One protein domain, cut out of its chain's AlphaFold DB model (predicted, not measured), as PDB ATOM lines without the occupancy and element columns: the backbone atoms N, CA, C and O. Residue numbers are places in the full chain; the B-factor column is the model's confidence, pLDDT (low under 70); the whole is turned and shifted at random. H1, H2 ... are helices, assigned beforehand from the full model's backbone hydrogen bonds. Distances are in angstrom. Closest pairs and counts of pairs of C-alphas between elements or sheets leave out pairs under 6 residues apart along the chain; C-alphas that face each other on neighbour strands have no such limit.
ATOM      1  N   PRO A   2     -18.880 -26.829 -28.643       43.03
ATOM      2  CA  PRO A   2     -17.785 -27.331 -29.457       43.03
ATOM      3  C   PRO A   2     -18.070 -28.792 -29.827       43.03
ATOM      4  O   PRO A   2     -18.421 -29.604 -28.973       43.03
ATOM      5  N   GLN A   3     -17.979 -29.084 -31.122       41.31
ATOM      6  CA  GLN A   3     -18.088 -30.422 -31.695       41.31
ATOM      7  C   GLN A   3     -17.063 -31.340 -31.015       41.31
ATOM      8  O   GLN A   3     -15.890 -30.974 -30.900       41.31
ATOM      9  N   ALA A   4     -17.498 -32.518 -30.557       50.47
ATOM     10  CA  ALA A   4     -16.572 -33.557 -30.119       50.47
ATOM     11  C   ALA A   4     -15.578 -33.832 -31.265       50.47
ATOM     12  O   ALA A   4     -16.009 -33.885 -32.422       50.47
ATOM     13  N   PRO A   5     -14.268 -33.964 -30.990       42.81
ATOM     14  CA  PRO A   5     -13.296 -34.207 -32.044       42.81
ATOM     15  C   PRO A   5     -13.694 -35.470 -32.807       42.81
ATOM     16  O   PRO A   5     -14.047 -36.481 -32.195       42.81
ATOM     17  N   ALA A   6     -13.666 -35.388 -34.138       50.59
ATOM     18  CA  ALA A   6     -13.929 -36.520 -35.012       50.59
ATOM     19  C   ALA A   6     -13.072 -37.702 -34.546       50.59
ATOM     20  O   ALA A   6     -11.842 -37.618 -34.528       50.59
ATOM     21  N   VAL A   7     -13.726 -38.779 -34.104       54.88
ATOM     22  CA  VAL A   7     -13.042 -40.012 -33.723       54.88
ATOM     23  C   VAL A   7     -12.411 -40.541 -35.004       54.88
ATOM     24  O   VAL A   7     -13.101 -41.087 -35.860       54.88
ATOM     25  N   ASN A   8     -11.113 -40.298 -35.173       50.53
ATOM     26  CA  ASN A   8     -10.363 -40.799 -36.311       50.53
ATOM     27  C   ASN A   8     -10.488 -42.330 -36.290       50.53
ATOM     28  O   ASN A   8     -10.099 -42.969 -35.309       50.53
ATOM     29  N   MET A   9     -11.114 -42.909 -37.316       49.03
ATOM     30  CA  MET A   9     -11.335 -44.353 -37.429       49.03
ATOM     31  C   MET A   9     -10.019 -45.051 -37.790       49.03
ATOM     32  O   MET A   9      -9.852 -45.590 -38.879       49.03
ATOM     33  N   ALA A  10      -9.053 -45.019 -36.875       52.41
ATOM     34  CA  ALA A  10      -7.932 -45.940 -36.906       52.41
ATOM     35  C   ALA A  10      -8.456 -47.357 -36.582       52.41
ATOM     36  O   ALA A  10      -9.377 -47.490 -35.769       52.41
ATOM     37  N   PRO A  11      -7.877 -48.421 -37.165       54.91
ATOM     38  CA  PRO A  11      -8.409 -49.789 -37.095       54.91
ATOM     39  C   PRO A  11      -8.537 -50.379 -35.677       54.91
ATOM     40  O   PRO A  11      -9.185 -51.409 -35.505       54.91
ATOM     41  N   HIS A  12      -7.979 -49.731 -34.647       60.12
ATOM     42  CA  HIS A  12      -8.028 -50.190 -33.257       60.12
ATOM     43  C   HIS A  12      -8.255 -49.021 -32.288       60.12
ATOM     44  O   HIS A  12      -7.320 -48.496 -31.679       60.12
ATOM     45  N   ASN A  13      -9.511 -48.608 -32.113       73.50
ATOM     46  CA  ASN A  13      -9.865 -47.651 -31.067       73.50
ATOM     47  C   ASN A  13      -9.992 -48.366 -29.716       73.50
ATOM     48  O   ASN A  13     -10.780 -49.294 -29.552       73.50
ATOM     49  N   ARG A  14      -9.221 -47.919 -28.721       87.69
ATOM     50  CA  ARG A  14      -9.351 -48.399 -27.336       87.69
ATOM     51  C   ARG A  14     -10.732 -48.025 -26.793       87.69
ATOM     52  O   ARG A  14     -11.119 -46.862 -26.891       87.69
ATOM     53  N   LEU A  15     -11.414 -48.957 -26.124       88.00
ATOM     54  CA  LEU A  15     -12.746 -48.725 -25.544       88.00
ATOM     55  C   LEU A  15     -12.794 -47.459 -24.672       88.00
ATOM     56  O   LEU A  15     -13.678 -46.627 -24.837       88.00
ATOM     57  N   ALA A  16     -11.783 -47.252 -23.821       89.25
ATOM     58  CA  ALA A  16     -11.682 -46.057 -22.979       89.25
ATOM     59  C   ALA A  16     -11.706 -44.738 -23.781       89.25
ATOM     60  O   ALA A  16     -12.279 -43.745 -23.333       89.25
ATOM     61  N   TRP A  17     -11.115 -44.724 -24.980       90.19
ATOM     62  CA  TRP A  17     -11.129 -43.557 -25.864       90.19
ATOM     63  C   TRP A  17     -12.478 -43.374 -26.547       90.19
ATOM     64  O   TRP A  17     -12.932 -42.240 -26.661       90.19
ATOM     65  N   VAL A  18     -13.140 -44.463 -26.945       88.75
ATOM     66  CA  VAL A  18     -14.498 -44.416 -27.509       88.75
ATOM     67  C   VAL A  18     -15.477 -43.841 -26.487       88.75
ATOM     68  O   VAL A  18     -16.229 -42.924 -26.810       88.75
ATOM     69  N   VAL A  19     -15.414 -44.304 -25.237       89.81
ATOM     70  CA  VAL A  19     -16.266 -43.810 -24.144       89.81
ATOM     71  C   VAL A  19     -15.999 -42.331 -23.878       89.81
ATOM     72  O   VAL A  19     -16.929 -41.526 -23.873       89.81
ATOM     73  N   LYS A  20     -14.728 -41.940 -23.726       89.25
ATOM     74  CA  LYS A  20     -14.360 -40.537 -23.487       89.25
ATOM     75  C   LYS A  20     -14.752 -39.630 -24.659       89.25
ATOM     76  O   LYS A  20     -15.313 -38.563 -24.438       89.25
ATOM     77  N   GLY A  21     -14.491 -40.060 -25.894       89.69
ATOM     78  CA  GLY A  21     -14.824 -39.319 -27.113       89.69
ATOM     79  C   GLY A  21     -16.329 -39.191 -27.356       89.69
ATOM     80  O   GLY A  21     -16.776 -38.205 -27.934       89.69
ATOM     81  N   SER A  22     -17.119 -40.143 -26.857       87.69
ATOM     82  CA  SER A  22     -18.583 -40.109 -26.935       87.69
ATOM     83  C   SER A  22     -19.229 -39.343 -25.781       87.69
ATOM     84  O   SER A  22     -20.441 -39.208 -25.762       87.69
ATOM     85  N   SER A  23     -18.456 -38.778 -24.848       90.44
ATOM     86  CA  SER A  23     -18.982 -38.131 -23.631       90.44
ATOM     87  C   SER A  23     -19.697 -39.094 -22.669       90.44
ATOM     88  O   SER A  23     -20.632 -38.701 -21.979       90.44
ATOM     89  N   GLY A  24     -19.246 -40.351 -22.593       91.00
ATOM     90  CA  GLY A  24     -19.729 -41.336 -21.622       91.00
ATOM     91  C   GLY A  24     -20.293 -42.611 -22.245       91.00
ATOM     92  O   GLY A  24     -20.332 -42.776 -23.465       91.00
ATOM     93  N   TRP A  25     -20.708 -43.533 -21.375       91.25
ATOM     94  CA  TRP A  25     -21.159 -44.872 -21.763       91.25
ATOM     95  C   TRP A  25     -22.455 -44.863 -22.569       91.25
ATOM     96  O   TRP A  25     -22.536 -45.595 -23.550       91.25
ATOM     97  N   GLU A  26     -23.436 -44.032 -22.207       89.94
ATOM     98  CA  GLU A  26     -24.727 -43.986 -22.913       89.94
ATOM     99  C   GLU A  26     -24.546 -43.631 -24.386       89.94
ATOM    100  O   GLU A  26     -24.834 -44.437 -25.269       89.94
ATOM    101  N   SER A  27     -23.915 -42.491 -24.662       91.38
ATOM    102  CA  SER A  27     -23.695 -42.083 -26.045       91.38
ATOM    103  C   SER A  27     -22.728 -43.009 -26.795       91.38
ATOM    104  O   SER A  27     -22.861 -43.166 -28.008       91.38
ATOM    105  N   ALA A  28     -21.778 -43.657 -26.109       91.88
ATOM    106  CA  ALA A  28     -20.907 -44.649 -26.738       91.88
ATOM    107  C   ALA A  28     -21.685 -45.889 -27.203       91.88
ATOM    108  O   ALA A  28     -21.449 -46.359 -28.314       91.88
ATOM    109  N   LYS A  29     -22.621 -46.394 -26.385       90.38
ATOM    110  CA  LYS A  29     -23.484 -47.535 -26.733       90.38
ATOM    111  C   LYS A  29     -24.390 -47.214 -27.924       90.38
ATOM    112  O   LYS A  29     -24.556 -48.070 -28.787       90.38
ATOM    113  N   ASP A  30     -24.922 -45.995 -27.988       88.69
ATOM    114  CA  ASP A  30     -25.814 -45.572 -29.076       88.69
ATOM    115  C   ASP A  30     -25.069 -45.367 -30.398       88.69
ATOM    116  O   ASP A  30     -25.553 -45.729 -31.467       88.69
ATOM    117  N   ARG A  31     -23.868 -44.779 -30.337       87.94
ATOM    118  CA  ARG A  31     -23.068 -44.472 -31.532       87.94
ATOM    119  C   ARG A  31     -22.314 -45.680 -32.073       87.94
ATOM    120  O   ARG A  31     -22.036 -45.734 -33.268       87.94
ATOM    121  N   PHE A  32     -21.952 -46.622 -31.204       90.31
ATOM    122  CA  PHE A  32     -21.129 -47.774 -31.550       90.31
ATOM    123  C   PHE A  32     -21.752 -49.054 -30.973       90.31
ATOM    124  O   PHE A  32     -21.449 -49.417 -29.833       90.31
ATOM    125  N   PRO A  33     -22.565 -49.791 -31.757       88.12
ATOM    126  CA  PRO A  33     -23.228 -51.020 -31.302       88.12
ATOM    127  C   PRO A  33     -22.272 -52.066 -30.706       88.12
ATOM    128  O   PRO A  33     -22.636 -52.809 -29.795       88.12
ATOM    129  N   GLU A  34     -21.018 -52.075 -31.165       89.50
ATOM    130  CA  GLU A  34     -19.960 -52.944 -30.646       89.50
ATOM    131  C   GLU A  34     -19.692 -52.746 -29.152       89.50
ATOM    132  O   GLU A  34     -19.383 -53.703 -28.448       89.50
ATOM    133  N   VAL A  35     -19.845 -51.519 -28.643       92.06
ATOM    134  CA  VAL A  35     -19.659 -51.225 -27.217       92.06
ATOM    135  C   VAL A  35     -20.664 -52.020 -26.392       92.06
ATOM    136  O   VAL A  35     -20.276 -52.666 -25.422       92.06
ATOM    137  N   ARG A  36     -21.941 -52.033 -26.799       91.12
ATOM    138  CA  ARG A  36     -22.972 -52.832 -26.122       91.12
ATOM    139  C   ARG A  36     -22.663 -54.323 -26.229       91.12
ATOM    140  O   ARG A  36     -22.714 -55.010 -25.214       91.12
ATOM    141  N   ARG A  37     -22.281 -54.807 -27.415       90.25
ATOM    142  CA  ARG A  37     -21.945 -56.223 -27.634       90.25
ATOM    143  C   ARG A  37     -20.803 -56.700 -26.735       90.25
ATOM    144  O   ARG A  37     -20.922 -57.748 -26.112       90.25
ATOM    145  N   ILE A  38     -19.725 -55.922 -26.624       93.25
ATOM    146  CA  ILE A  38     -18.590 -56.249 -25.751       93.25
ATOM    147  C   ILE A  38     -19.028 -56.308 -24.286       93.25
ATOM    148  O   ILE A  38     -18.654 -57.247 -23.591       93.25
ATOM    149  N   LEU A  39     -19.811 -55.333 -23.813       92.94
ATOM    150  CA  LEU A  39     -20.264 -55.291 -22.419       92.94
ATOM    151  C   LEU A  39     -21.170 -56.478 -22.073       92.94
ATOM    152  O   LEU A  39     -20.971 -57.099 -21.034       92.94
ATOM    153  N   VAL A  40     -22.113 -56.816 -22.956       91.06
ATOM    154  CA  VAL A  40     -23.003 -57.971 -22.771       91.06
ATOM    155  C   VAL A  40     -22.199 -59.272 -22.761       91.06
ATOM    156  O   VAL A  40     -22.303 -60.043 -21.811       91.06
ATOM    157  N   ASN A  41     -21.329 -59.484 -23.755       93.88
ATOM    158  CA  ASN A  41     -20.513 -60.699 -23.842       93.88
ATOM    159  C   ASN A  41     -19.561 -60.846 -22.650       93.88
ATOM    160  O   ASN A  41     -19.378 -61.948 -22.144       93.88
ATOM    161  N   LEU A  42     -18.960 -59.746 -22.190       94.75
ATOM    162  CA  LEU A  42     -18.117 -59.752 -20.997       94.75
ATOM    163  C   LEU A  42     -18.938 -60.083 -19.746       94.75
ATOM    164  O   LEU A  42     -18.512 -60.904 -18.942       94.75
ATOM    165  N   GLY A  43     -20.113 -59.466 -19.596       92.69
ATOM    166  CA  GLY A  43     -21.015 -59.704 -18.471       92.69
ATOM    167  C   GLY A  43     -21.421 -61.173 -18.353       92.69
ATOM    168  O   GLY A  43     -21.279 -61.754 -17.275       92.69
ATOM    169  N   ILE A  44     -21.854 -61.773 -19.467       92.19
ATOM    170  CA  ILE A  44     -22.233 -63.191 -19.556       92.19
ATOM    171  C   ILE A  44     -21.009 -64.089 -19.349       92.19
ATOM    172  O   ILE A  44     -21.032 -64.955 -18.479       92.19
ATOM    173  N   GLY A  45     -19.902 -63.834 -20.052       96.00
ATOM    174  CA  GLY A  45     -18.689 -64.648 -19.934       96.00
ATOM    175  C   GLY A  45     -18.101 -64.658 -18.518       96.00
ATOM    176  O   GLY A  45     -17.623 -65.687 -18.046       96.00
ATOM    177  N   CYS A  46     -18.185 -63.545 -17.780       95.94
ATOM    178  CA  CYS A  46     -17.812 -63.525 -16.366       95.94
ATOM    179  C   CYS A  46     -18.705 -64.437 -15.517       95.94
ATOM    180  O   CYS A  46     -18.178 -65.105 -14.631       95.94
ATOM    181  N   ARG A  47     -20.018 -64.497 -15.775       94.88
ATOM    182  CA  ARG A  47     -20.933 -65.406 -15.060       94.88
ATOM    183  C   ARG A  47     -20.607 -66.868 -15.358       94.88
ATOM    184  O   ARG A  47     -20.567 -67.675 -14.437       94.88
ATOM    185  N   GLU A  48     -20.308 -67.192 -16.612       95.00
ATOM    186  CA  GLU A  48     -19.944 -68.554 -17.026       95.00
ATOM    187  C   GLU A  48     -18.633 -69.032 -16.384       95.00
ATOM    188  O   GLU A  48     -18.528 -70.179 -15.957       95.00
ATOM    189  N   VAL A  49     -17.626 -68.154 -16.297       97.56
ATOM    190  CA  VAL A  49     -16.281 -68.527 -15.827       97.56
ATOM    191  C   VAL A  49     -16.121 -68.393 -14.310       97.56
ATOM    192  O   VAL A  49     -15.448 -69.213 -13.688       97.56
ATOM    193  N   LEU A  50     -16.688 -67.344 -13.708       97.06
ATOM    194  CA  LEU A  50     -16.503 -67.005 -12.288       97.06
ATOM    195  C   LEU A  50     -17.715 -67.382 -11.421       97.06
ATOM    196  O   LEU A  50     -17.636 -67.290 -10.196       97.06
ATOM    197  N   GLY A  51     -18.812 -67.813 -12.046       96.31
ATOM    198  CA  GLY A  51     -20.064 -68.189 -11.402       96.31
ATOM    199  C   GLY A  51     -21.144 -67.112 -11.508       96.31
ATOM    200  O   GLY A  51     -20.872 -65.911 -11.541       96.31
ATOM    201  N   GLU A  52     -22.403 -67.549 -11.499       95.00
ATOM    202  CA  GLU A  52     -23.594 -66.708 -11.697       95.00
ATOM    203  C   GLU A  52     -23.733 -65.576 -10.667       95.00
ATOM    204  O   GLU A  52     -24.316 -64.532 -10.955       95.00
TER     205      GLU A  52
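Overview. This is residues 2 to 52 of the 140 residues of an uncharacterized protein of Gemmatimonadaceae bacterium (UniProt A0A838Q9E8). One long helix, H3, extends like a handle from a small head made of two short helices, H1 and H2, which sit about perpendicular to each other near the beginning of H3. Before H1 comes a stretch with no named element, residues 2 to 14, of which residues 8 to 14 stick out in a loop. The printed part has 51 residues with three named helices, H1, H2 and H3 in chain order, and no named strand; its class is all helix. The whole is loose, with a radius of gyration of the C-alphas of 13.2 A, and it spans 44 by 22 by 15 A.

Arrangement. Start with the longest helix, H3, residues 33 to 50, and look beside its residues 35 to 36, where alone it touches H2, residues 25 to 31. These two only just touch, with 3 pairs of C-alphas within 8 A, and only at the corner by their link; the closest C-alphas, those of Lys 29 and Val 35, are 5.3 A apart. H2 and H3 run opposite ways at a steep tilt of 51 degrees. Next find H1, residues 15 to 21, which touches H2 only at the corner by their link; the closest C-alphas, those of Val 19 and Ala 28, are 5.4 A apart. The lines of H1 and H2 are about perpendicular, at 85 degrees. H1 and H3 are close but not clearly touching, and their closest C-alphas, those of Leu 15 and Val 35, are 7.5 A apart. They run opposite ways at a steep tilt of 36 degrees, only just past shallow. In H1, H2 and H3 every O i to N i+4 pair is within hydrogen-bond range.

Along the chain. Find C-alpha 33 at (-23.228, -51.020, -31.302); from there H3 runs 25.7 A to C-alpha 50 at (-16.503, -67.005, -12.288). Go back to C-alpha 25 at (-21.159, -44.872, -21.763), where H2 begins; it ends at Arg 31, 10.0 A away by C-alphas. H1 begins at C-alpha 15 at (-12.746, -48.725, -25.544) and measures 9.8 A to C-alpha 21.

Size, cuts and confidence. The two C-alphas farthest apart, those of Pro 2 and Gly 51, are 44.7 A from each other. Residues 8 to 14 stand free, and so do residues 45 to 51, of which 45 to 50 belong to H3. The links from H1 to H2 and from H2 to H3 are tight, and the printed part has no cut. In the B-factor column the mean pLDDT of the printed part is 82.3, and residues 2 to 12 are under 70.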